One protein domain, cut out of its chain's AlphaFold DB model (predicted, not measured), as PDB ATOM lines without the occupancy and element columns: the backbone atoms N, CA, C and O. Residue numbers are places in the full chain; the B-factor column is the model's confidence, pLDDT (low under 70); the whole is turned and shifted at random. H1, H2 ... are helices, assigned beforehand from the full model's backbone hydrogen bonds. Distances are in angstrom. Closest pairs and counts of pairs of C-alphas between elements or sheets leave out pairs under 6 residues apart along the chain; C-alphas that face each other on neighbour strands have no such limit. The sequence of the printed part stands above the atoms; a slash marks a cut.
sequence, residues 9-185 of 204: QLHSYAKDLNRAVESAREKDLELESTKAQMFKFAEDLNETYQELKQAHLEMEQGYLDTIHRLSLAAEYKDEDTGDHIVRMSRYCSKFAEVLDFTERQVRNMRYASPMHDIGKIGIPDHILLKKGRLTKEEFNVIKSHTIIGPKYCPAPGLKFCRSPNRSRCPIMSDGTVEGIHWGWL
ATOM      1  N   GLN A   9      15.125 -60.055  69.261       88.31
ATOM      2  CA  GLN A   9      15.057 -58.954  68.300       88.31
ATOM      3  C   GLN A   9      16.414 -58.246  68.137       88.31
ATOM      4  O   GLN A   9      16.841 -57.987  67.010       88.31
ATOM      5  N   LEU A  10      17.133 -57.991  69.236       89.56
ATOM      6  CA  LEU A  10      18.496 -57.444  69.198       89.56
ATOM      7  C   LEU A  10      19.480 -58.386  68.487       89.56
ATOM      8  O   LEU A  10      20.285 -57.919  67.681       89.56
ATOM      9  N   HIS A  11      19.391 -59.700  68.720       90.00
ATOM     10  CA  HIS A  11      20.202 -60.682  67.992       90.00
ATOM     11  C   HIS A  11      19.892 -60.698  66.492       90.00
ATOM     12  O   HIS A  11      20.817 -60.785  65.683       90.00
ATOM     13  N   SER A  12      18.616 -60.581  66.104       90.56
ATOM     14  CA  SER A  12      18.223 -60.490  64.693       90.56
ATOM     15  C   SER A  12      18.816 -59.251  64.027       90.56
ATOM     16  O   SER A  12      19.436 -59.369  62.971       90.56
ATOM     17  N   TYR A  13      18.707 -58.080  64.661       92.69
ATOM     18  CA  TYR A  13      19.281 -56.848  64.117       92.69
ATOM     19  C   TYR A  13      20.804 -56.900  64.017       92.69
ATOM     20  O   TYR A  13      21.355 -56.500  62.996       92.69
ATOM     21  N   ALA A  14      21.491 -57.435  65.030       92.94
ATOM     22  CA  ALA A  14      22.939 -57.618  64.973       92.94
ATOM     23  C   ALA A  14      23.350 -58.537  63.808       92.94
ATOM     24  O   ALA A  14      24.335 -58.273  63.117       92.94
ATOM     25  N   LYS A  15      22.569 -59.591  63.541       94.56
ATOM     26  CA  LYS A  15      22.802 -60.513  62.422       94.56
ATOM     27  C   LYS A  15      22.598 -59.842  61.064       94.56
ATOM     28  O   LYS A  15      23.415 -60.045  60.168       94.56
ATOM     29  N   ASP A  16      21.541 -59.053  60.909       95.56
ATOM     30  CA  ASP A  16      21.260 -58.350  59.654       95.56
ATOM     31  C   ASP A  16      22.262 -57.220  59.394       95.56
ATOM     32  O   ASP A  16      22.718 -57.061  58.262       95.56
ATOM     33  N   LEU A  17      22.692 -56.508  60.442       93.75
ATOM     34  CA  LEU A  17      23.754 -55.509  60.341       93.75
ATOM     35  C   LEU A  17      25.078 -56.152  59.910       93.75
ATOM     36  O   LEU A  17      25.723 -55.655  58.991       93.75
ATOM     37  N   ASN A  18      25.447 -57.294  60.499       94.62
ATOM     38  CA  ASN A  18      26.642 -58.031  60.089       94.62
ATOM     39  C   ASN A  18      26.561 -58.480  58.624       94.62
ATOM     40  O   ASN A  18      27.517 -58.290  57.881       94.62
ATOM     41  N   ARG A  19      25.416 -59.003  58.164       94.31
ATOM     42  CA  ARG A  19      25.228 -59.361  56.744       94.31
ATOM     43  C   ARG A  19      25.385 -58.161  55.814       94.31
ATOM     44  O   ARG A  19      25.999 -58.289  54.760       94.31
ATOM     45  N   ALA A  20      24.827 -57.011  56.187       93.88
ATOM     46  CA  ALA A  20      24.936 -55.794  55.391       93.88
ATOM     47  C   ALA A  20      26.388 -55.296  55.311       93.88
ATOM     48  O   ALA A  20      26.837 -54.909  54.234       93.88
ATOM     49  N   VAL A  21      27.129 -55.356  56.423       95.56
ATOM     50  CA  VAL A  21      28.553 -54.994  56.473       95.56
ATOM     51  C   VAL A  21      29.395 -55.931  55.608       95.56
ATOM     52  O   VAL A  21      30.211 -55.448  54.828       95.56
ATOM     53  N   GLU A  22      29.181 -57.246  55.690       94.94
ATOM     54  CA  GLU A  22      29.911 -58.201  54.845       94.94
ATOM     55  C   GLU A  22      29.583 -58.008  53.356       94.94
ATOM     56  O   GLU A  22      30.493 -57.926  52.536       94.94
ATOM     57  N   SER A  23      28.312 -57.791  52.996       95.06
ATOM     58  CA  SER A  23      27.933 -57.505  51.603       95.06
ATOM     59  C   SER A  23      28.532 -56.195  51.073       95.06
ATOM     60  O   SER A  23      28.863 -56.104  49.892       95.06
ATOM     61  N   ALA A  24      28.668 -55.168  51.918       94.50
ATOM     62  CA  ALA A  24      29.335 -53.925  51.535       94.50
ATOM     63  C   ALA A  24      30.833 -54.150  51.281       94.50
ATOM     64  O   ALA A  24      31.348 -53.697  50.265       94.50
ATOM     65  N   ARG A  25      31.505 -54.926  52.143       94.81
ATOM     66  CA  ARG A  25      32.921 -55.293  51.970       94.81
ATOM     67  C   ARG A  25      33.167 -56.075  50.683       94.81
ATOM     68  O   ARG A  25      34.131 -55.793  49.981       94.81
ATOM     69  N   GLU A  26      32.300 -57.031  50.360       94.81
ATOM     70  CA  GLU A  26      32.384 -57.794  49.107       94.81
ATOM     71  C   GLU A  26      32.274 -56.880  47.880       94.81
ATOM     72  O   GLU A  26      33.080 -56.983  46.957       94.81
ATOM     73  N   LYS A  27      31.323 -55.939  47.895       93.81
ATOM     74  CA  LYS A  27      31.146 -54.961  46.811       93.81
ATOM     75  C   LYS A  27      32.320 -54.000  46.690       93.81
ATOM     76  O   LYS A  27      32.694 -53.664  45.572       93.81
ATOM     77  N   ASP A  28      32.909 -53.572  47.804       95.75
ATOM     78  CA  ASP A  28      34.106 -52.728  47.781       95.75
ATOM     79  C   ASP A  28      35.283 -53.474  47.135       95.75
ATOM     80  O   ASP A  28      35.986 -52.912  46.297       95.75
ATOM     81  N   LEU A  29      35.460 -54.762  47.444       94.81
ATOM     82  CA  LEU A  29      36.484 -55.598  46.808       94.81
ATOM     83  C   LEU A  29      36.234 -55.780  45.302       94.81
ATOM     84  O   LEU A  29      37.171 -55.691  44.505       94.81
ATOM     85  N   GLU A  30      34.984 -56.007  44.896       95.50
ATOM     86  CA  GLU A  30      34.601 -56.103  43.481       95.50
ATOM     87  C   GLU A  30      34.825 -54.772  42.745       95.50
ATOM     88  O   GLU A  30      35.358 -54.743  41.630       95.50
ATOM     89  N   LEU A  31      34.493 -53.650  43.386       95.88
ATOM     90  CA  LEU A  31      34.718 -52.312  42.852       95.88
ATOM     91  C   LEU A  31      36.211 -52.023  42.659       95.88
ATOM     92  O   LEU A  31      36.608 -51.488  41.627       95.88
ATOM     93  N   GLU A  32      37.058 -52.389  43.617       95.44
ATOM     94  CA  GLU A  32      38.506 -52.212  43.476       95.44
ATOM     95  C   GLU A  32      39.087 -53.111  42.378       95.44
ATOM     96  O   GLU A  32      39.915 -52.663  41.581       95.44
ATOM     97  N   SER A  33      38.596 -54.348  42.250       94.56
ATOM     98  CA  SER A  33      38.996 -55.238  41.154       94.56
ATOM     99  C   SER A  33      38.603 -54.679  39.782       94.56
ATOM    100  O   SER A  33      39.426 -54.634  38.865       94.56
ATOM    101  N   THR A  34      37.369 -54.197  39.638       94.81
ATOM    102  CA  THR A  34      36.869 -53.625  38.377       94.81
ATOM    103  C   THR A  34      37.571 -52.317  38.021       94.81
ATOM    104  O   THR A  34      37.946 -52.133  36.863       94.81
ATOM    105  N   LYS A  35      37.849 -51.440  38.995       96.38
ATOM    106  CA  LYS A  35      38.681 -50.244  38.781       96.38
ATOM    107  C   LYS A  35      40.071 -50.613  38.276       96.38
ATOM    108  O   LYS A  35      40.523 -50.033  37.293       96.38
ATOM    109  N   ALA A  36      40.732 -51.586  38.905       95.44
ATOM    110  CA  ALA A  36      42.053 -52.038  38.471       95.44
ATOM    111  C   ALA A  36      42.028 -52.568  37.026       95.44
ATOM    112  O   ALA A  36      42.911 -52.243  36.233       95.44
ATOM    113  N   GLN A  37      40.986 -53.320  36.654       95.88
ATOM    114  CA  GLN A  37      40.786 -53.772  35.274       95.88
ATOM    115  C   GLN A  37      40.564 -52.604  34.304       95.88
ATOM    116  O   GLN A  37      41.162 -52.586  33.231       95.88
ATOM    117  N   MET A  38      39.747 -51.613  34.675       96.62
ATOM    118  CA  MET A  38      39.511 -50.423  33.851       96.62
ATOM    119  C   MET A  38      40.788 -49.609  33.636       96.62
ATOM    120  O   MET A  38      41.030 -49.161  32.519       96.62
ATOM    121  N   PHE A  39      41.611 -49.432  34.672       96.81
ATOM    122  CA  PHE A  39      42.892 -48.734  34.544       96.81
ATOM    123  C   PHE A  39      43.837 -49.462  33.595       96.81
ATOM    124  O   PHE A  39      44.400 -48.824  32.708       96.81
ATOM    125  N   LYS A  40      43.941 -50.788  33.721       96.19
ATOM    126  CA  LYS A  40      44.744 -51.597  32.802       96.19
ATOM    127  C   LYS A  40      44.253 -51.472  31.357       96.19
ATOM    128  O   LYS A  40      45.043 -51.228  30.459       96.19
ATOM    129  N   PHE A  41      42.942 -51.560  31.136       96.94
ATOM    130  CA  PHE A  41      42.371 -51.392  29.799       96.94
ATOM    131  C   PHE A  41      42.628 -49.994  29.218       96.94
ATOM    132  O   PHE A  41      42.893 -49.862  28.027       96.94
ATOM    133  N   ALA A  42      42.554 -48.943  30.039       96.75
ATOM    134  CA  ALA A  42      42.850 -47.582  29.601       96.75
ATOM    135  C   ALA A  42      44.327 -47.405  29.209       96.75
ATOM    136  O   ALA A  42      44.617 -46.687  28.251       96.75
ATOM    137  N   GLU A  43      45.240 -48.062  29.925       96.94
ATOM    138  CA  GLU A  43      46.670 -48.091  29.605       96.94
ATOM    139  C   GLU A  43      46.925 -48.812  28.273       96.94
ATOM    140  O   GLU A  43      47.481 -48.201  27.358       96.94
ATOM    141  N   ASP A  44      46.397 -50.031  28.118       96.94
ATOM    142  CA  ASP A  44      46.493 -50.825  26.885       96.94
ATOM    143  C   ASP A  44      45.897 -50.061  25.678       96.94
ATOM    144  O   ASP A  44      46.446 -50.046  24.569       96.94
ATOM    145  N   LEU A  45      44.766 -49.373  25.876       97.31
ATOM    146  CA  LEU A  45      44.129 -48.563  24.835       97.31
ATOM    147  C   LEU A  45      44.998 -47.366  24.430       97.31
ATOM    148  O   LEU A  45      45.079 -47.028  23.249       97.31
ATOM    149  N   ASN A  46      45.633 -46.703  25.395       96.88
ATOM    150  CA  ASN A  46      46.523 -45.592  25.092       96.88
ATOM    151  C   ASN A  46      47.774 -46.071  24.343       96.88
ATOM    152  O   ASN A  46      48.172 -45.424  23.378       96.88
ATOM    153  N   GLU A  47      48.365 -47.198  24.741       97.19
ATOM    154  CA  GLU A  47      49.527 -47.784  24.062       97.19
ATOM    155  C   GLU A  47      49.203 -48.127  22.602       97.19
ATOM    156  O   GLU A  47      49.825 -47.590  21.681       97.19
ATOM    157  N   THR A  48      48.135 -48.897  22.378       96.75
ATOM    158  CA  THR A  48      47.674 -49.256  21.025       96.75
ATOM    159  C   THR A  48      47.314 -48.033  20.177       96.75
ATOM    160  O   THR A  48      47.572 -48.006  18.971       96.75
ATOM    161  N   TYR A  49      46.759 -46.977  20.781       96.94
ATOM    162  CA  TYR A  49      46.499 -45.717  20.085       96.94
ATOM    163  C   TYR A  49      47.791 -45.027  19.622       96.94
ATOM    164  O   TYR A  49      47.838 -44.523  18.495       96.94
ATOM    165  N   GLN A  50      48.840 -45.001  20.451       96.75
ATOM    166  CA  GLN A  50      50.126 -44.420  20.052       96.75
ATOM    167  C   GLN A  50      50.790 -45.230  18.937       96.75
ATOM    168  O   GLN A  50      51.276 -44.637  17.974       96.75
ATOM    169  N   GLU A  51      50.758 -46.562  19.017       96.69
ATOM    170  CA  GLU A  51      51.277 -47.441  17.962       96.69
ATOM    171  C   GLU A  51      50.552 -47.212  16.634       96.69
ATOM    172  O   GLU A  51      51.187 -47.013  15.596       96.69
ATOM    173  N   LEU A  52      49.218 -47.158  16.667       97.19
ATOM    174  CA  LEU A  52      48.403 -46.885  15.487       97.19
ATOM    175  C   LEU A  52      48.742 -45.522  14.877       97.19
ATOM    176  O   LEU A  52      48.884 -45.394  13.658       97.19
ATOM    177  N   LYS A  53      48.880 -44.495  15.718       95.94
ATOM    178  CA  LYS A  53      49.252 -43.148  15.283       95.94
ATOM    179  C   LYS A  53      50.639 -43.136  14.640       95.94
ATOM    180  O   LYS A  53      50.808 -42.512  13.594       95.94
ATOM    181  N   GLN A  54      51.611 -43.820  15.235       95.25
ATOM    182  CA  GLN A  54      52.972 -43.899  14.713       95.25
ATOM    183  C   GLN A  54      53.011 -44.631  13.366       95.25
ATOM    184  O   GLN A  54      53.542 -44.095  12.394       95.25
ATOM    185  N   ALA A  55      52.351 -45.787  13.270       95.31
ATOM    186  CA  ALA A  55      52.222 -46.534  12.022       95.31
ATOM    187  C   ALA A  55      51.545 -45.701  10.918       95.31
ATOM    188  O   ALA A  55      51.934 -45.763   9.751       95.31
ATOM    189  N   HIS A  56      50.554 -44.877  11.276       91.88
ATOM    190  CA  HIS A  56      49.910 -43.969  10.329       91.88
ATOM    191  C   HIS A  56      50.871 -42.894   9.802       91.88
ATOM    192  O   HIS A  56      50.915 -42.653   8.595       91.88
ATOM    193  N   LEU A  57      51.668 -42.273  10.679       90.31
ATOM    194  CA  LEU A  57      52.662 -41.268  10.291       90.31
ATOM    195  C   LEU A  57      53.761 -41.860   9.401       90.31
ATOM    196  O   LEU A  57      54.161 -41.233   8.421       90.31
ATOM    197  N   GLU A  58      54.230 -43.067   9.709       92.88
ATOM    198  CA  GLU A  58      55.223 -43.779   8.896       92.88
ATOM    199  C   GLU A  58      54.678 -44.126   7.510       92.88
ATOM    200  O   GLU A  58      55.360 -43.912   6.504       92.88
ATOM    201  N   MET A  59      53.424 -44.586   7.434       91.75
ATOM    202  CA  MET A  59      52.753 -44.813   6.155       91.75
ATOM    203  C   MET A  59      52.665 -43.514   5.342       91.75
ATOM    204  O   MET A  59      52.969 -43.513   4.148       91.75
ATOM    205  N   GLU A  60      52.289 -42.401   5.974       85.81
ATOM    206  CA  GLU A  60      52.188 -41.101   5.308       85.81
ATOM    207  C   GLU A  60      53.544 -40.630   4.758       85.81
ATOM    208  O   GLU A  60      53.640 -40.148   3.625       85.81
ATOM    209  N   GLN A  61      54.609 -40.802   5.543       87.50
ATOM    210  CA  GLN A  61      55.969 -40.459   5.137       87.50
ATOM    211  C   GLN A  61      56.461 -41.336   3.985       87.50
ATOM    212  O   GLN A  61      56.981 -40.805   3.004       87.50
ATOM    213  N   GLY A  62      56.258 -42.654   4.057       89.06
ATOM    214  CA  GLY A  62      56.626 -43.575   2.979       89.06
ATOM    215  C   GLY A  62      55.868 -43.289   1.680       89.06
ATOM    216  O   GLY A  62      56.430 -43.375   0.584       89.06
ATOM    217  N   TYR A  63      54.606 -42.874   1.795       85.50
ATOM    218  CA  TYR A  63      53.808 -42.452   0.652       85.50
ATOM    219  C   TYR A  63      54.369 -41.182  -0.009       85.50
ATOM    220  O   TYR A  63      54.554 -41.151  -1.228       85.50
ATOM    221  N   LEU A  64      54.714 -40.162   0.786       84.81
ATOM    222  CA  LEU A  64      55.370 -38.947   0.294       84.81
ATOM    223  C   LEU A  64      56.733 -39.230  -0.343       84.81
ATOM    224  O   LEU A  64      57.020 -38.685  -1.405       84.81
ATOM    225  N   ASP A  65      57.551 -40.091   0.264       87.69
ATOM    226  CA  ASP A  65      58.851 -40.481  -0.297       87.69
ATOM    227  C   ASP A  65      58.683 -41.160  -1.662       87.69
ATOM    228  O   ASP A  65      59.378 -40.829  -2.624       87.69
ATOM    229  N   THR A  66      57.692 -42.046  -1.788       87.56
ATOM    230  CA  THR A  66      57.366 -42.698  -3.063       87.56
ATOM    231  C   THR A  66      56.956 -41.678  -4.124       87.56
ATOM    232  O   THR A  66      57.469 -41.722  -5.242       87.56
ATOM    233  N   ILE A  67      56.072 -40.733  -3.778       84.19
ATOM    234  CA  ILE A  67      55.678 -39.642  -4.679       84.19
ATOM    235  C   ILE A  67      56.905 -38.841  -5.118       84.19
ATOM    236  O   ILE A  67      57.098 -38.637  -6.314       84.19
ATOM    237  N   HIS A  68      57.752 -38.419  -4.178       83.62
ATOM    238  CA  HIS A  68      58.935 -37.622  -4.488       83.62
ATOM    239  C   HIS A  68      59.895 -38.359  -5.423       83.62
ATOM    240  O   HIS A  68      60.380 -37.767  -6.381       83.62
ATOM    241  N   ARG A  69      60.137 -39.655  -5.196       84.56
ATOM    242  CA  ARG A  69      60.990 -40.470  -6.074       84.56
ATOM    243  C   ARG A  69      60.420 -40.599  -7.483       84.56
ATOM    244  O   ARG A  69      61.181 -40.556  -8.446       84.56
ATOM    245  N   LEU A  70      59.101 -40.749  -7.615       83.00
ATOM    246  CA  LEU A  70      58.435 -40.813  -8.918       83.00
ATOM    247  C   LEU A  70      58.482 -39.470  -9.650       83.00
ATOM    248  O   LEU A  70      58.751 -39.444 -10.850       83.00
ATOM    249  N   SER A  71      58.269 -38.364  -8.935       81.62
ATOM    250  CA  SER A  71      58.420 -37.016  -9.484       81.62
ATOM    251  C   SER A  71      59.852 -36.755  -9.945       81.62
ATOM    252  O   SER A  71      60.060 -36.355 -11.084       81.62
ATOM    253  N   LEU A  72      60.844 -37.103  -9.120       82.12
ATOM    254  CA  LEU A  72      62.256 -36.982  -9.478       82.12
ATOM    255  C   LEU A  72      62.605 -37.822 -10.713       82.12
ATOM    256  O   LEU A  72      63.359 -37.383 -11.575       82.12
ATOM    257  N   ALA A  73      62.046 -39.027 -10.835       82.75
ATOM    258  CA  ALA A  73      62.246 -39.859 -12.018       82.75
ATOM    259  C   ALA A  73      61.647 -39.229 -13.291       82.75
ATOM    260  O   ALA A  73      62.210 -39.393 -14.373       82.75
ATOM    261  N   ALA A  74      60.531 -38.502 -13.176       78.56
ATOM    262  CA  ALA A  74      59.942 -37.759 -14.290       78.56
ATOM    263  C   ALA A  74      60.785 -36.543 -14.696       78.56
ATOM    264  O   ALA A  74      60.889 -36.231 -15.883       78.56
ATOM    265  N   GLU A  75      61.405 -35.898 -13.713       77.44
ATOM    266  CA  GLU A  75      62.268 -34.731 -13.877       77.44
ATOM    267  C   GLU A  75      63.718 -35.086 -14.186       77.44
ATOM    268  O   GLU A  75      64.475 -34.200 -14.532       77.44
ATOM    269  N   TYR A  76      64.118 -36.361 -14.159       73.81
ATOM    270  CA  TYR A  76      65.491 -36.785 -14.473       73.81
ATOM    271  C   TYR A  76      65.980 -36.316 -15.857       73.81
ATOM    272  O   TYR A  76      67.179 -36.234 -16.115       73.81
ATOM    273  N   LYS A  77      65.044 -36.041 -16.773       69.06
ATOM    274  CA  LYS A  77      65.332 -35.489 -18.104       69.06
ATOM    275  C   LYS A  77      65.519 -33.964 -18.094       69.06
ATOM    276  O   LYS A  77      66.051 -33.429 -19.058       69.06
ATOM    277  N   ASP A  78      65.065 -33.281 -17.053       65.94
ATOM    278  CA  ASP A  78      65.226 -31.847 -16.815       65.94
ATOM    279  C   ASP A  78      66.435 -31.611 -15.885       65.94
ATOM    280  O   ASP A  78      66.820 -32.482 -15.110       65.94
ATOM    281  N   GLU A  79      67.072 -30.441 -15.949       60.22
ATOM    282  CA  GLU A  79      68.259 -30.131 -15.118       60.22
ATOM    283  C   GLU A  79      67.915 -29.821 -13.646       60.22
ATOM    284  O   GLU A  79      68.761 -29.347 -12.881       60.22
ATOM    285  N   ASP A  80      66.671 -30.058 -13.236       59.81
ATOM    286  CA  ASP A  80      66.153 -29.594 -11.960       59.81
ATOM    287  C   ASP A  80      66.408 -30.601 -10.826       59.81
ATOM    288  O   ASP A  80      66.348 -31.822 -10.980       59.81
ATOM    289  N   THR A  81      66.752 -30.085  -9.647       64.19
ATOM    290  CA  THR A  81      67.175 -30.911  -8.498       64.19
ATOM    291  C   THR A  81      65.979 -31.326  -7.651       64.19
ATOM    292  O   THR A  81      65.152 -30.482  -7.333       64.19
ATOM    293  N   GLY A  82      65.911 -32.575  -7.177       70.56
ATOM    294  CA  GLY A  82      64.765 -33.080  -6.392       70.56
ATOM    295  C   GLY A  82      64.379 -32.263  -5.148       70.56
ATOM    296  O   GLY A  82      63.241 -32.332  -4.683       70.56
ATOM    297  N   ASP A  83      65.281 -31.421  -4.637       79.88
ATOM    298  CA  ASP A  83      64.990 -30.501  -3.539       79.88
ATOM    299  C   ASP A  83      63.898 -29.474  -3.884       79.88
ATOM    300  O   ASP A  83      63.192 -29.002  -2.985       79.88
ATOM    301  N   HIS A  84      63.735 -29.092  -5.157       83.31
ATOM    302  CA  HIS A  84      62.701 -28.131  -5.543       83.31
ATOM    303  C   HIS A  84      61.290 -28.713  -5.384       83.31
ATOM    304  O   HIS A  84      60.422 -28.007  -4.865       83.31
ATOM    305  N   ILE A  85      61.087 -29.996  -5.709       82.81
ATOM    306  CA  ILE A  85      59.822 -30.720  -5.509       82.81
ATOM    307  C   ILE A  85      59.412 -30.646  -4.033       82.81
ATOM    308  O   ILE A  85      58.279 -30.280  -3.702       82.81
ATOM    309  N   VAL A  86      60.354 -30.937  -3.129       83.88
ATOM    310  CA  VAL A  86      60.102 -30.933  -1.681       83.88
ATOM    311  C   VAL A  86      59.753 -29.527  -1.190       83.88
ATOM    312  O   VAL A  86      58.804 -29.354  -0.419       83.88
ATOM    313  N   ARG A  87      60.489 -28.499  -1.635       87.75
ATOM    314  CA  ARG A  87      60.199 -27.100  -1.273       87.75
ATOM    315  C   ARG A  87      58.826 -26.666  -1.776       87.75
ATOM    316  O   ARG A  87      58.047 -26.113  -1.001       87.75
ATOM    317  N   MET A  88      58.518 -26.953  -3.037       86.75
ATOM    318  CA  MET A  88      57.238 -26.623  -3.654       86.75
ATOM    319  C   MET A  88      56.075 -27.280  -2.906       86.75
ATOM    320  O   MET A  88      55.114 -26.588  -2.579       86.75
ATOM    321  N   SER A  89      56.196 -28.561  -2.541       86.56
ATOM    322  CA  SER A  89      55.182 -29.264  -1.741       86.56
ATOM    323  C   SER A  89      54.848 -28.536  -0.443       86.56
ATOM    324  O   SER A  89      53.678 -28.281  -0.139       86.56
ATOM    325  N   ARG A  90      55.886 -28.123   0.295       88.81
ATOM    326  CA  ARG A  90      55.742 -27.405   1.569       88.81
ATOM    327  C   ARG A  90      55.150 -26.011   1.379       88.81
ATOM    328  O   ARG A  90      54.348 -25.578   2.203       88.81
ATOM    329  N   TYR A  91      55.519 -25.306   0.312       90.69
ATOM    330  CA  TYR A  91      54.946 -23.995   0.013       90.69
ATOM    331  C   TYR A  91      53.471 -24.106  -0.360       90.69
ATOM    332  O   TYR A  91      52.651 -23.393   0.210       90.69
ATOM    333  N   CYS A  92      53.111 -25.031  -1.249       86.94
ATOM    334  CA  CYS A  92      51.729 -25.260  -1.651       86.94
ATOM    335  C   CYS A  92      50.835 -25.636  -0.464       86.94
ATOM    336  O   CYS A  92      49.736 -25.094  -0.340       86.94
ATOM    337  N   SER A  93      51.302 -26.513   0.431       86.50
ATOM    338  CA  SER A  93      50.545 -26.854   1.639       86.50
ATOM    339  C   SER A  93      50.418 -25.654   2.577       86.50
ATOM    340  O   SER A  93      49.327 -25.384   3.071       86.50
ATOM    341  N   LYS A  94      51.494 -24.876   2.767       90.69
ATOM    342  CA  LYS A  94      51.454 -23.713   3.660       90.69
ATOM    343  C   LYS A  94      50.553 -22.598   3.135       90.69
ATOM    344  O   LYS A  94      49.838 -21.978   3.913       90.69
ATOM    345  N   PHE A  95      50.544 -22.370   1.824       89.25
ATOM    346  CA  PHE A  95      49.598 -21.449   1.202       89.25
ATOM    347  C   PHE A  95      48.157 -21.919   1.384       89.25
ATOM    348  O   PHE A  95      47.304 -21.103   1.707       89.25
ATOM    349  N   ALA A  96      47.886 -23.217   1.230       85.62
ATOM    350  CA  ALA A  96      46.551 -23.759   1.463       85.62
ATOM    351  C   ALA A  96      46.084 -23.534   2.915       85.62
ATOM    352  O   ALA A  96      44.939 -23.144   3.118       85.62
ATOM    353  N   GLU A  97      46.969 -23.694   3.907       85.94
ATOM    354  CA  GLU A  97      46.661 -23.372   5.313       85.94
ATOM    355  C   GLU A  97      46.294 -21.895   5.505       85.94
ATOM    356  O   GLU A  97      45.308 -21.592   6.163       85.94
ATOM    357  N   VAL A  98      47.063 -20.970   4.918       92.56
ATOM    358  CA  VAL A  98      46.807 -19.518   5.031       92.56
ATOM    359  C   VAL A  98      45.508 -19.105   4.329       92.56
ATOM    360  O   VAL A  98      44.913 -18.089   4.676       92.56
ATOM    361  N   LEU A  99      45.066 -19.882   3.343       87.44
ATOM    362  CA  LEU A  99      43.826 -19.657   2.603       87.44
ATOM    363  C   LEU A  99      42.608 -20.356   3.233       87.44
ATOM    364  O   LEU A  99      41.581 -20.473   2.566       87.44
ATOM    365  N   ASP A 100      42.721 -20.829   4.479       89.25
ATOM    366  CA  ASP A 100      41.666 -21.528   5.228       89.25
ATOM    367  C   ASP A 100      41.129 -22.784   4.518       89.25
ATOM    368  O   ASP A 100      39.945 -23.130   4.591       89.25
ATOM    369  N   PHE A 101      42.000 -23.506   3.806       82.38
ATOM    370  CA  PHE A 101      41.622 -24.795   3.236       82.38
ATOM    371  C   PHE A 101      41.455 -25.829   4.353       82.38
ATOM    372  O   PHE A 101      42.180 -25.839   5.347       82.38
ATOM    373  N   THR A 102      40.526 -26.764   4.158       83.31
ATOM    374  CA  THR A 102      40.355 -27.892   5.083       83.31
ATOM    375  C   THR A 102      41.632 -28.726   5.159       83.31
ATOM    376  O   THR A 102      42.353 -28.854   4.167       83.31
ATOM    377  N   GLU A 103      41.885 -29.393   6.287       81.75
ATOM    378  CA  GLU A 103      43.065 -30.261   6.432       81.75
ATOM    379  C   GLU A 103      43.181 -31.292   5.301       81.75
ATOM    380  O   GLU A 103      44.271 -31.578   4.809       81.75
ATOM    381  N   ARG A 104      42.043 -31.827   4.838       79.25
ATOM    382  CA  ARG A 104      42.001 -32.751   3.700       79.25
ATOM    383  C   ARG A 104      42.505 -32.088   2.416       79.25
ATOM    384  O   ARG A 104      43.268 -32.703   1.680       79.25
ATOM    385  N   GLN A 105      42.102 -30.850   2.142       78.19
ATOM    386  CA  GLN A 105      42.568 -30.092   0.976       78.19
ATOM    387  C   GLN A 105      44.053 -29.724   1.092       78.19
ATOM    388  O   GLN A 105      44.775 -29.853   0.107       78.19
ATOM    389  N   VAL A 106      44.527 -29.338   2.280       82.81
ATOM    390  CA  VAL A 106      45.953 -29.074   2.536       82.81
ATOM    391  C   VAL A 106      46.790 -30.332   2.285       82.81
ATOM    392  O   VAL A 106      47.781 -30.274   1.555       82.81
ATOM    393  N   ARG A 107      46.366 -31.491   2.813       81.81
ATOM    394  CA  ARG A 107      47.019 -32.784   2.545       81.81
ATOM    395  C   ARG A 107      47.024 -33.118   1.056       81.81
ATOM    396  O   ARG A 107      48.069 -33.454   0.508       81.81
ATOM    397  N   ASN A 108      45.893 -32.940   0.378       78.94
ATOM    398  CA  ASN A 108      45.808 -33.163  -1.063       78.94
ATOM    399  C   ASN A 108      46.777 -32.257  -1.843       78.94
ATOM    400  O   ASN A 108      47.424 -32.733  -2.771       78.94
ATOM    401  N   MET A 109      46.925 -30.983  -1.463       81.25
ATOM    402  CA  MET A 109      47.907 -30.074  -2.073       81.25
ATOM    403  C   MET A 109      49.341 -30.550  -1.830       81.25
ATOM    404  O   MET A 109      50.156 -30.506  -2.750       81.25
ATOM    405  N   ARG A 110      49.637 -31.040  -0.622       83.75
ATOM    406  CA  ARG A 110      50.952 -31.574  -0.247       83.75
ATOM    407  C   ARG A 110      51.343 -32.799  -1.080       83.75
ATOM    408  O   ARG A 110      52.485 -32.865  -1.526       83.75
ATOM    409  N   TYR A 111      50.413 -33.727  -1.322       81.12
ATOM    410  CA  TYR A 111      50.668 -34.915  -2.149       81.12
ATOM    411  C   TYR A 111      50.654 -34.613  -3.648       81.12
ATOM    412  O   TYR A 111      51.444 -35.182  -4.394       81.12
ATOM    413  N   ALA A 112      49.766 -33.726  -4.102       79.94
ATOM    414  CA  ALA A 112      49.615 -33.440  -5.521       79.94
ATOM    415  C   ALA A 112      50.741 -32.550  -6.048       79.94
ATOM    416  O   ALA A 112      51.318 -32.866  -7.071       79.94
ATOM    417  N   SER A 113      51.106 -31.460  -5.375       83.38
ATOM    418  CA  SER A 113      52.075 -30.501  -5.940       83.38
ATOM    419  C   SER A 113      53.387 -31.125  -6.456       83.38
ATOM    420  O   SER A 113      53.749 -30.792  -7.584       83.38
ATOM    421  N   PRO A 114      54.043 -32.090  -5.770       81.56
ATOM    422  CA  PRO A 114      55.182 -32.816  -6.328       81.56
ATOM    423  C   PRO A 114      54.981 -33.408  -7.722       81.56
ATOM    424  O   PRO A 114      55.924 -33.470  -8.500       81.56
ATOM    425  N   MET A 115      53.786 -33.897  -8.054       80.12
ATOM    426  CA  MET A 115      53.563 -34.688  -9.269       80.12
ATOM    427  C   MET A 115      53.150 -33.831 -10.475       80.12
ATOM    428  O   MET A 115      52.712 -34.385 -11.479       80.12
ATOM    429  N   HIS A 116      53.271 -32.501 -10.397       78.88
ATOM    430  CA  HIS A 116      52.854 -31.575 -11.464       78.88
ATOM    431  C   HIS A 116      53.447 -31.906 -12.827       78.88
ATOM    432  O   HIS A 116      52.718 -31.994 -13.818       78.88
ATOM    433  N   ASP A 117      54.726 -32.250 -12.825       79.31
ATOM    434  CA  ASP A 117      55.489 -32.532 -14.024       79.31
ATOM    435  C   ASP A 117      55.629 -34.030 -14.311       79.31
ATOM    436  O   ASP A 117      56.291 -34.414 -15.276       79.31
ATOM    437  N   ILE A 118      54.932 -34.910 -13.576       82.44
ATOM    438  CA  ILE A 118      55.017 -36.366 -13.801       82.44
ATOM    439  C   ILE A 118      54.619 -36.765 -15.231       82.44
ATOM    440  O   ILE A 118      55.081 -37.766 -15.779       82.44
ATOM    441  N   GLY A 119      53.783 -35.951 -15.878       81.81
ATOM    442  CA  GLY A 119      53.386 -36.143 -17.267       81.81
ATOM    443  C   GLY A 119      54.513 -35.965 -18.287       81.81
ATOM    444  O   GLY A 119      54.350 -36.418 -19.422       81.81
ATOM    445  N   LYS A 120      55.650 -35.354 -17.912       84.75
ATOM    446  CA  LYS A 120      56.825 -35.197 -18.786       84.75
ATOM    447  C   LYS A 120      57.390 -36.549 -19.233       84.75
ATOM    448  O   LYS A 120      57.951 -36.635 -20.322       84.75
ATOM    449  N   ILE A 121      57.133 -37.627 -18.481       83.94
ATOM    450  CA  ILE A 121      57.466 -39.011 -18.868       83.94
ATOM    451  C   ILE A 121      56.890 -39.379 -20.246       83.94
ATOM    452  O   ILE A 121      57.512 -40.134 -20.990       83.94
ATOM    453  N   GLY A 122      55.719 -38.847 -20.605       84.81
ATOM    454  CA  GLY A 122      55.072 -39.122 -21.889       84.81
ATOM    455  C   GLY A 122      55.505 -38.211 -23.042       84.81
ATOM    456  O   GLY A 122      54.977 -38.358 -24.143       84.81
ATOM    457  N   ILE A 123      56.423 -37.265 -22.813       87.62
ATOM    458  CA  ILE A 123      56.909 -36.339 -23.840       87.62
ATOM    459  C   ILE A 123      58.149 -36.930 -24.534       87.62
ATOM    460  O   ILE A 123      59.055 -37.409 -23.850       87.62
ATOM    461  N   PRO A 124      58.232 -36.897 -25.880       89.88
ATOM    462  CA  PRO A 124      59.407 -37.377 -26.602       89.88
ATOM    463  C   PRO A 124      60.689 -36.591 -26.279       89.88
ATOM    464  O   PRO A 124      60.690 -35.358 -26.304       89.88
ATOM    465  N   ASP A 125      61.807 -37.298 -26.096       87.25
ATOM    466  CA  ASP A 125      63.103 -36.714 -25.699       87.25
ATOM    467  C   ASP A 125      63.627 -35.666 -26.683       87.25
ATOM    468  O   ASP A 125      64.165 -34.645 -26.271       87.25
ATOM    469  N   HIS A 126      63.428 -35.871 -27.989       88.56
ATOM    470  CA  HIS A 126      63.866 -34.917 -29.016       88.56
ATOM    471  C   HIS A 126      63.138 -33.563 -28.939       88.56
ATOM    472  O   HIS A 126      63.633 -32.580 -29.486       88.56
ATOM    473  N   ILE A 127      61.976 -33.516 -28.276       89.06
ATOM    474  CA  ILE A 127      61.224 -32.289 -28.004       89.06
ATOM    475  C   ILE A 127      61.625 -31.732 -26.635       89.06
ATOM    476  O   ILE A 127      61.918 -30.544 -26.534       89.06
ATOM    477  N   LEU A 128      61.665 -32.581 -25.602       86.31
ATOM    478  CA  LEU A 128      61.953 -32.166 -24.226       86.31
ATOM    479  C   LEU A 128      63.394 -31.651 -24.052       86.31
ATOM    480  O   LEU A 128      63.605 -30.635 -23.405       86.31
ATOM    481  N   LEU A 129      64.375 -32.306 -24.683       86.56
ATOM    482  CA  LEU A 129      65.810 -31.997 -24.571       86.56
ATOM    483  C   LEU A 129      66.325 -31.074 -25.688       86.56
ATOM    484  O   LEU A 129      67.536 -30.964 -25.917       86.56
ATOM    485  N   LYS A 130      65.428 -30.442 -26.453       87.56
ATOM    486  CA  LYS A 130      65.812 -29.623 -27.605       87.56
ATOM    487  C   LYS A 130      66.590 -28.382 -27.152       87.56
ATOM    488  O   LYS A 130      66.030 -27.456 -26.575       87.56
ATOM    489  N   LYS A 131      67.878 -28.309 -27.505       82.56
ATOM    490  CA  LYS A 131      68.736 -27.127 -27.288       82.56
ATOM    491  C   LYS A 131      68.414 -26.031 -28.314       82.56
ATOM    492  O   LYS A 131      69.154 -25.823 -29.271       82.56
ATOM    493  N   GLY A 132      67.266 -25.370 -28.174       86.19
ATOM    494  CA  GLY A 132      66.830 -24.303 -29.077       86.19
ATOM    495  C   GLY A 132      65.374 -23.894 -28.866       86.19
ATOM    496  O   GLY A 132      64.678 -24.432 -28.013       86.19
ATOM    497  N   ARG A 133      64.891 -22.930 -29.658       87.69
ATOM    498  CA  ARG A 133      63.474 -22.543 -29.602       87.69
ATOM    499  C   ARG A 133      62.595 -23.685 -30.110       87.69
ATOM    500  O   ARG A 133      62.862 -24.266 -31.163       87.69
ATOM    501  N   LEU A 134      61.531 -23.951 -29.366       89.31
ATOM    502  CA  LEU A 134      60.483 -24.883 -29.754       89.31
ATOM    503  C   LEU A 134      59.625 -24.267 -30.863       89.31
ATOM    504  O   LEU A 134      59.339 -23.065 -30.845       89.31
ATOM    505  N   THR A 135      59.194 -25.084 -31.820       93.81
ATOM    506  CA  THR A 135      58.138 -24.690 -32.757       93.81
ATOM    507  C   THR A 135      56.786 -24.658 -32.043       93.81
ATOM    508  O   THR A 135      56.638 -25.124 -30.909       93.81
ATOM    509  N   LYS A 136      55.759 -24.106 -32.696       91.62
ATOM    510  CA  LYS A 136      54.404 -24.078 -32.121       91.62
ATOM    511  C   LYS A 136      53.866 -25.492 -31.886       91.62
ATOM    512  O   LYS A 136      53.177 -25.731 -30.900       91.62
ATOM    513  N   GLU A 137      54.198 -26.416 -32.775       90.88
ATOM    514  CA  GLU A 137      53.795 -27.819 -32.734       90.88
ATOM    515  C   GLU A 137      54.484 -28.542 -31.574       90.88
ATOM    516  O   GLU A 137      53.810 -29.156 -30.751       90.88
ATOM    517  N   GLU A 138      55.803 -28.387 -31.443       89.00
ATOM    518  CA  GLU A 138      56.594 -28.938 -30.335       89.00
ATOM    519  C   GLU A 138      56.125 -28.402 -28.975       89.00
ATOM    520  O   GLU A 138      55.969 -29.156 -28.014       89.00
ATOM    521  N   PHE A 139      55.810 -27.108 -28.902       86.06
ATOM    522  CA  PHE A 139      55.267 -26.493 -27.694       86.06
ATOM    523  C   PHE A 139      53.889 -27.056 -27.318       86.06
ATOM    524  O   PHE A 139      53.599 -27.271 -26.140       86.06
ATOM    525  N   ASN A 140      53.035 -27.338 -28.306       84.94
ATOM    526  CA  ASN A 140      51.750 -27.995 -28.063       84.94
ATOM    527  C   ASN A 140      51.926 -29.434 -27.563       84.94
ATOM    528  O   ASN A 140      51.138 -29.877 -26.727       84.94
ATOM    529  N   VAL A 141      52.963 -30.145 -28.021       87.75
ATOM    530  CA  VAL A 141      53.303 -31.467 -27.485       87.75
ATOM    531  C   VAL A 141      53.741 -31.352 -26.028       87.75
ATOM    532  O   VAL A 141      53.190 -32.066 -25.198       87.75
ATOM    533  N   ILE A 142      54.625 -30.415 -25.672       84.88
ATOM    534  CA  ILE A 142      55.047 -30.221 -24.272       84.88
ATOM    535  C   ILE A 142      53.852 -29.943 -23.360       84.88
ATOM    536  O   ILE A 142      53.725 -30.579 -22.320       84.88
ATOM    537  N   LYS A 143      52.909 -29.084 -23.765       82.81
ATOM    538  CA  LYS A 143      51.685 -28.804 -22.988       82.81
ATOM    539  C   LYS A 143      50.843 -30.037 -22.665       82.81
ATOM    540  O   LYS A 143      50.074 -30.015 -21.704       82.81
ATOM    541  N   SER A 144      50.962 -31.107 -23.450       82.94
ATOM    542  CA  SER A 144      50.210 -32.337 -23.207       82.94
ATOM    543  C   SER A 144      50.617 -33.048 -21.911       82.94
ATOM    544  O   SER A 144      49.818 -33.833 -21.401       82.94
ATOM    545  N   HIS A 145      51.780 -32.735 -21.319       81.06
ATOM    546  CA  HIS A 145      52.217 -33.322 -20.048       81.06
ATOM    547  C   HIS A 145      51.183 -33.093 -18.926       81.06
ATOM    548  O   HIS A 145      50.875 -34.017 -18.172       81.06
ATOM    549  N   THR A 146      50.523 -31.929 -18.919       76.12
ATOM    550  CA  THR A 146      49.430 -31.582 -17.991       76.12
ATOM    551  C   THR A 146      48.198 -32.478 -18.090       76.12
ATOM    552  O   THR A 146      47.374 -32.494 -17.180       76.12
ATOM    553  N   ILE A 147      48.043 -33.202 -19.202       79.81
ATOM    554  CA  ILE A 147      46.947 -34.142 -19.472       79.81
ATOM    555  C   ILE A 147      47.427 -35.581 -19.251       79.81
ATOM    556  O   ILE A 147      46.679 -36.423 -18.754       79.81
ATOM    557  N   ILE A 148      48.679 -35.866 -19.616       79.12
ATOM    558  CA  ILE A 148      49.314 -37.178 -19.473       79.12
ATOM    559  C   ILE A 148      49.443 -37.543 -17.991       79.12
ATOM    560  O   ILE A 148      48.972 -38.610 -17.603       79.12
ATOM    561  N   GLY A 149      49.995 -36.658 -17.155       76.25
ATOM    562  CA  GLY A 149      50.152 -36.886 -15.711       76.25
ATOM    563  C   GLY A 149      48.864 -37.390 -15.038       76.25
ATOM    564  O   GLY A 149      48.837 -38.532 -14.578       76.25
ATOM    565  N   PRO A 150      47.756 -36.625 -15.101       68.06
ATOM    566  CA  PRO A 150      46.418 -37.061 -14.700       68.06
ATOM    567  C   PRO A 150      45.979 -38.473 -15.084       68.06
ATOM    568  O   PRO A 150      45.263 -39.144 -14.341       68.06
ATOM    569  N   LYS A 151      46.300 -38.866 -16.318       72.25
ATOM    570  CA  LYS A 151      45.761 -40.059 -16.966       72.25
ATOM    571  C   LYS A 151      46.451 -41.313 -16.450       72.25
ATOM    572  O   LYS A 151      45.803 -42.351 -16.351       72.25
ATOM    573  N   TYR A 152      47.743 -41.209 -16.152       70.75
ATOM    574  CA  TYR A 152      48.583 -42.339 -15.762       70.75
ATOM    575  C   TYR A 152      48.905 -42.353 -14.267       70.75
ATOM    576  O   TYR A 152      49.118 -43.426 -13.711       70.75
ATOM    577  N   CYS A 153      48.886 -41.197 -13.604       64.44
ATOM    578  CA  CYS A 153      49.118 -41.081 -12.172       64.44
ATOM    579  C   CYS A 153      48.024 -40.222 -11.513       64.44
ATOM    580  O   CYS A 153      48.236 -39.047 -11.201       64.44
ATOM    581  N   PRO A 154      46.812 -40.778 -11.332       62.69
ATOM    582  CA  PRO A 154      45.769 -40.089 -10.592       62.69
ATOM    583  C   PRO A 154      46.182 -40.005  -9.119       62.69
ATOM    584  O   PRO A 154      46.324 -41.027  -8.449       62.69
ATOM    585  N   ALA A 155      46.369 -38.791  -8.603       56.41
ATOM    586  CA  ALA A 155      46.621 -38.599  -7.180       56.41
ATOM    587  C   ALA A 155      45.412 -39.122  -6.362       56.41
ATOM    588  O   ALA A 155      44.270 -38.736  -6.644       56.41
ATOM    589  N   PRO A 156      45.610 -40.022  -5.382       49.59
ATOM    590  CA  PRO A 156      44.519 -40.602  -4.611       49.59
ATOM    591  C   PRO A 156      43.804 -39.527  -3.791       49.59
ATOM    592  O   PRO A 156      44.421 -38.628  -3.226       49.59
ATOM    593  N   GLY A 157      42.472 -39.591  -3.767       49.66
ATOM    594  CA  GLY A 157      41.632 -38.586  -3.107       49.66
ATOM    595  C   GLY A 157      41.417 -37.293  -3.906       49.66
ATOM    596  O   GLY A 157      40.567 -36.492  -3.514       49.66
ATOM    597  N   LEU A 158      42.097 -37.093  -5.044       50.25
ATOM    598  CA  LEU A 158      41.780 -36.011  -5.977       50.25
ATOM    599  C   LEU A 158      40.772 -36.495  -7.027       50.25
ATOM    600  O   LEU A 158      41.084 -37.293  -7.913       50.25
ATOM    601  N   LYS A 159      39.547 -35.959  -6.975       42.69
ATOM    602  CA  LYS A 159      38.580 -36.113  -8.069       42.69
ATOM    603  C   LYS A 159      39.098 -35.357  -9.293       42.69
ATOM    604  O   LYS A 159      39.213 -34.132  -9.283       42.69
ATOM    605  N   PHE A 160      39.398 -36.092 -10.358       45.19
ATOM    606  CA  PHE A 160      39.939 -35.515 -11.580       45.19
ATOM    607  C   PHE A 160      38.845 -34.991 -12.504       45.19
ATOM    608  O   PHE A 160      38.044 -35.761 -13.037       45.19
ATOM    609  N   CYS A 161      38.842 -33.683 -12.767       39.97
ATOM    610  CA  CYS A 161      37.981 -33.138 -13.806       39.97
ATOM    611  C   CYS A 161      38.605 -33.351 -15.186       39.97
ATOM    612  O   CYS A 161      39.580 -32.690 -15.538       39.97
ATOM    613  N   ARG A 162      38.012 -34.251 -15.979       43.72
ATOM    614  CA  ARG A 162      38.393 -34.516 -17.380       43.72
ATOM    615  C   ARG A 162      37.901 -33.445 -18.366       43.72
ATOM    616  O   ARG A 162      38.176 -33.552 -19.557       43.72
ATOM    617  N   SER A 163      37.144 -32.443 -17.906       36.16
ATOM    618  CA  SER A 163      36.573 -31.416 -18.783       36.16
ATOM    619  C   SER A 163      37.589 -30.299 -19.059       36.16
ATOM    620  O   SER A 163      38.007 -29.628 -18.113       36.16
ATOM    621  N   PRO A 164      37.924 -30.010 -20.331       41.81
ATOM    622  CA  PRO A 164      38.691 -28.816 -20.691       41.81
ATOM    623  C   PRO A 164      37.905 -27.511 -20.460       41.81
ATOM    624  O   PRO A 164      38.490 -26.429 -20.492       41.81
ATOM    625  N   ASN A 165      36.590 -27.594 -20.213       41.72
ATOM    626  CA  ASN A 165      35.709 -26.450 -19.995       41.72
ATOM    627  C   ASN A 165      35.153 -26.424 -18.557       41.72
ATOM    628  O   ASN A 165      34.446 -27.348 -18.138       41.72
ATOM    629  N   ARG A 166      35.445 -25.344 -17.816       40.44
ATOM    630  CA  ARG A 166      35.117 -25.171 -16.385       40.44
ATOM    631  C   ARG A 166      33.613 -25.261 -16.105       40.44
ATOM    632  O   ARG A 166      33.216 -25.827 -15.096       40.44
ATOM    633  N   SER A 167      32.783 -24.773 -17.027       42.84
ATOM    634  CA  SER A 167      31.317 -24.760 -16.910       42.84
ATOM    635  C   SER A 167      30.644 -26.118 -17.142       42.84
ATOM    636  O   SER A 167      29.461 -26.261 -16.855       42.84
ATOM    637  N   ARG A 168      31.376 -27.118 -17.652       42.25
ATOM    638  CA  ARG A 168      30.877 -28.489 -17.879       42.25
ATOM    639  C   ARG A 168      31.546 -29.524 -16.977       42.25
ATOM    640  O   ARG A 168      31.463 -30.718 -17.247       42.25
ATOM    641  N   CYS A 169      32.251 -29.081 -15.939       38.66
ATOM    642  CA  CYS A 169      32.886 -29.983 -14.993       38.66
ATOM    643  C   CYS A 169      31.830 -30.568 -14.033       38.66
ATOM    644  O   CYS A 169      31.261 -29.796 -13.262       38.66
ATOM    645  N   PRO A 170      31.598 -31.898 -14.011       38.72
ATOM    646  CA  PRO A 170      30.607 -32.511 -13.115       38.72
ATOM    647  C   PRO A 170      30.913 -32.272 -11.628       38.72
ATOM    648  O   PRO A 170      30.004 -32.206 -10.816       38.72
ATOM    649  N   ILE A 171      32.197 -32.076 -11.299       38.50
ATOM    650  CA  ILE A 171      32.707 -31.791  -9.946       38.50
ATOM    651  C   ILE A 171      32.370 -30.354  -9.497       38.50
ATOM    652  O   ILE A 171      32.520 -30.020  -8.335       38.50
ATOM    653  N   MET A 172      31.954 -29.465 -10.408       33.66
ATOM    654  CA  MET A 172      31.560 -28.092 -10.059       33.66
ATOM    655  C   MET A 172      30.042 -27.885 -10.001       33.66
ATOM    656  O   MET A 172      29.599 -26.887  -9.436       33.66
ATOM    657  N   SER A 173      29.242 -28.785 -10.582       33.88
ATOM    658  CA  SER A 173      27.776 -28.662 -10.626       33.88
ATOM    659  C   SER A 173      27.066 -29.096  -9.342       33.88
ATOM    660  O   SER A 173      25.907 -28.749  -9.150       33.88
ATOM    661  N   ASP A 174      27.744 -29.837  -8.468       32.50
ATOM    662  CA  ASP A 174      27.211 -30.360  -7.202       32.50
ATOM    663  C   ASP A 174      27.598 -29.505  -5.978       32.50
ATOM    664  O   ASP A 174      27.243 -29.835  -4.850       32.50
ATOM    665  N   GLY A 175      28.310 -28.389  -6.181       32.97
ATOM    666  CA  GLY A 175      28.768 -27.521  -5.093       32.97
ATOM    667  C   GLY A 175      29.941 -28.087  -4.281       32.97
ATOM    668  O   GLY A 175      30.425 -27.411  -3.373       32.97
ATOM    669  N   THR A 176      30.463 -29.271  -4.616       31.22
ATOM    670  CA  THR A 176      31.663 -29.811  -3.971       31.22
ATOM    671  C   THR A 176      32.921 -29.243  -4.618       31.22
ATOM    672  O   THR A 176      33.462 -29.780  -5.581       31.22
ATOM    673  N   VAL A 177      33.473 -28.174  -4.038       34.53
ATOM    674  CA  VAL A 177      34.831 -27.676  -4.341       34.53
ATOM    675  C   VAL A 177      35.891 -28.637  -3.757       34.53
ATOM    676  O   VAL A 177      36.764 -28.260  -2.981       34.53
ATOM    677  N   GLU A 178      35.781 -29.929  -4.070       34.50
ATOM    678  CA  GLU A 178      36.598 -31.008  -3.497       34.50
ATOM    679  C   GLU A 178      37.748 -31.456  -4.411       34.50
ATOM    680  O   GLU A 178      38.580 -32.264  -4.001       34.50
ATOM    681  N   GLY A 179      37.814 -30.958  -5.649       35.53
ATOM    682  CA  GLY A 179      38.837 -31.346  -6.622       35.53
ATOM    683  C   GLY A 179      39.884 -30.260  -6.847       35.53
ATOM    684  O   GLY A 179      39.559 -29.176  -7.330       35.53
ATOM    685  N   ILE A 180      41.155 -30.570  -6.583       40.12
ATOM    686  CA  ILE A 180      42.287 -29.798  -7.114       40.12
ATOM    687  C   ILE A 180      42.413 -30.169  -8.596       40.12
ATOM    688  O   ILE A 180      42.560 -31.340  -8.943       40.12
ATOM    689  N   HIS A 181      42.314 -29.185  -9.488       40.50
ATOM    690  CA  HIS A 181      42.530 -29.399 -10.919       40.50
ATOM    691  C   HIS A 181      43.970 -29.008 -11.268       40.50
ATOM    692  O   HIS A 181      44.470 -27.979 -10.834       40.50
ATOM    693  N   TRP A 182      44.659 -29.822 -12.060       38.66
ATOM    694  CA  TRP A 182      46.076 -29.595 -12.373       38.66
ATOM    695  C   TRP A 182      46.319 -28.336 -13.203       38.66
ATOM    696  O   TRP A 182      47.357 -27.700 -13.081       38.66
ATOM    697  N   GLY A 183      45.296 -27.864 -13.925       35.94
ATOM    698  CA  GLY A 183      45.313 -26.539 -14.545       35.94
ATOM    699  C   GLY A 183      45.350 -25.357 -13.560       35.94
ATOM    700  O   GLY A 183      45.423 -24.223 -14.026       35.94
ATOM    701  N   TRP A 184      45.272 -25.581 -12.239       34.34
ATOM    702  CA  TRP A 184      45.470 -24.544 -11.211       34.34
ATOM    703  C   TRP A 184      46.951 -24.278 -10.914       34.34
ATOM    704  O   TRP A 184      47.256 -23.223 -10.370       34.34
ATOM    705  N   LEU A 185      47.858 -25.192 -11.283       37.19
ATOM    706  CA  LEU A 185      49.305 -25.004 -11.123       37.19
ATOM    707  C   LEU A 185      49.934 -24.240 -12.304       37.19
ATOM    708  O   LEU A 185      50.943 -23.575 -12.113       37.19
TER     709      LEU A 185
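Overview. This is residues 9 to 185 of the 204 residues of the protein "Response regulator c-di-GMP phosphodiesterase, RpfG family" of Olavius algarvensis associated proteobacterium Delta 3 (UniProt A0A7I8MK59). One very long helix, H1, runs into a small head of short helices at its far end, and its residues 9 to 59 stick out of that head as a free arm. In the head, the helical hairpin of H2 and H3 packs on the last turns of H1, the short helices H4 to H7 follow beyond it, and the loosely wound last stretch, residues 153 to 185, holds the short H8. The printed part has 177 residues with eight named helices, H1 to H8 in chain order, and no named strand; the class is all helix. The whole is extended, with a radius of gyration of the C-alphas of 30.8 A and spans of 115 by 38 by 28 A, the length being made by the arm.

Arrangement. H1, residues 9 to 75, touches H2, residues 83 to 98, with residues 68 to 72 alone; their closest C-alphas, of His 68 and Ile 85, are 7.0 A apart, and they run opposite ways at a steep tilt of 51 degrees. H2 and H3, residues 103 to 115, form a helical hairpin at a shallow tilt of 25 degrees, with the closest C-alphas, of Ser 89 and Arg 110, 5.0 A apart. H3 also touches H1, the same way at a shallow tilt of 27 degrees, closest at the C-alphas of Ser 71 and Met 115, 5.4 A. H4, residues 118 to 122, touches H1, with the closest C-alphas, of Ala 74 and Ile 118, 5.1 A apart. H5, residues 125 to 128, touches H6, residues 136 to 143, closest at the C-alphas of Ile 127 and Glu 138, 6.2 A. H7, residues 145 to 152, touches H4, with the C-alphas of Gly 119 and Gly 149, the closest, 3.7 A apart. H8, residues 170 to 173, touches no helix. In H1, H2 and H6 every O i to N i+4 pair is within hydrogen-bond range; in H3 7 of 9 are, in H7 3 of 4, and in H4 0 of 1, beside 2 of 2 O i to N i+3 pairs, while H5 and H8 are too short for an O i to N i+4 pair.

Along the chain. H1 begins at C-alpha 9, (15.057, -58.954, 68.300), and ends at C-alpha 75, (62.268, -34.731, -13.877), 97.8 A away. H2 is 22.9 A long and H3 19.4 A. H6 and H7 each measure 10.6 A. H8 ends at C-alpha 173, (27.776, -28.662, -10.626).

Size, cuts and confidence. The two C-alphas farthest apart are those of Gln 9 and Gly 132, 115.6 A. Without residues 9 to 59, the body spans 43 by 36 by 24 A. The printed part has no cut, and the link from H7 to H8 is long, with 17 residues. The model's mean pLDDT over the printed part is 78.5, and it is under 70 at residues 77 to 81, 150 and 153 to 185.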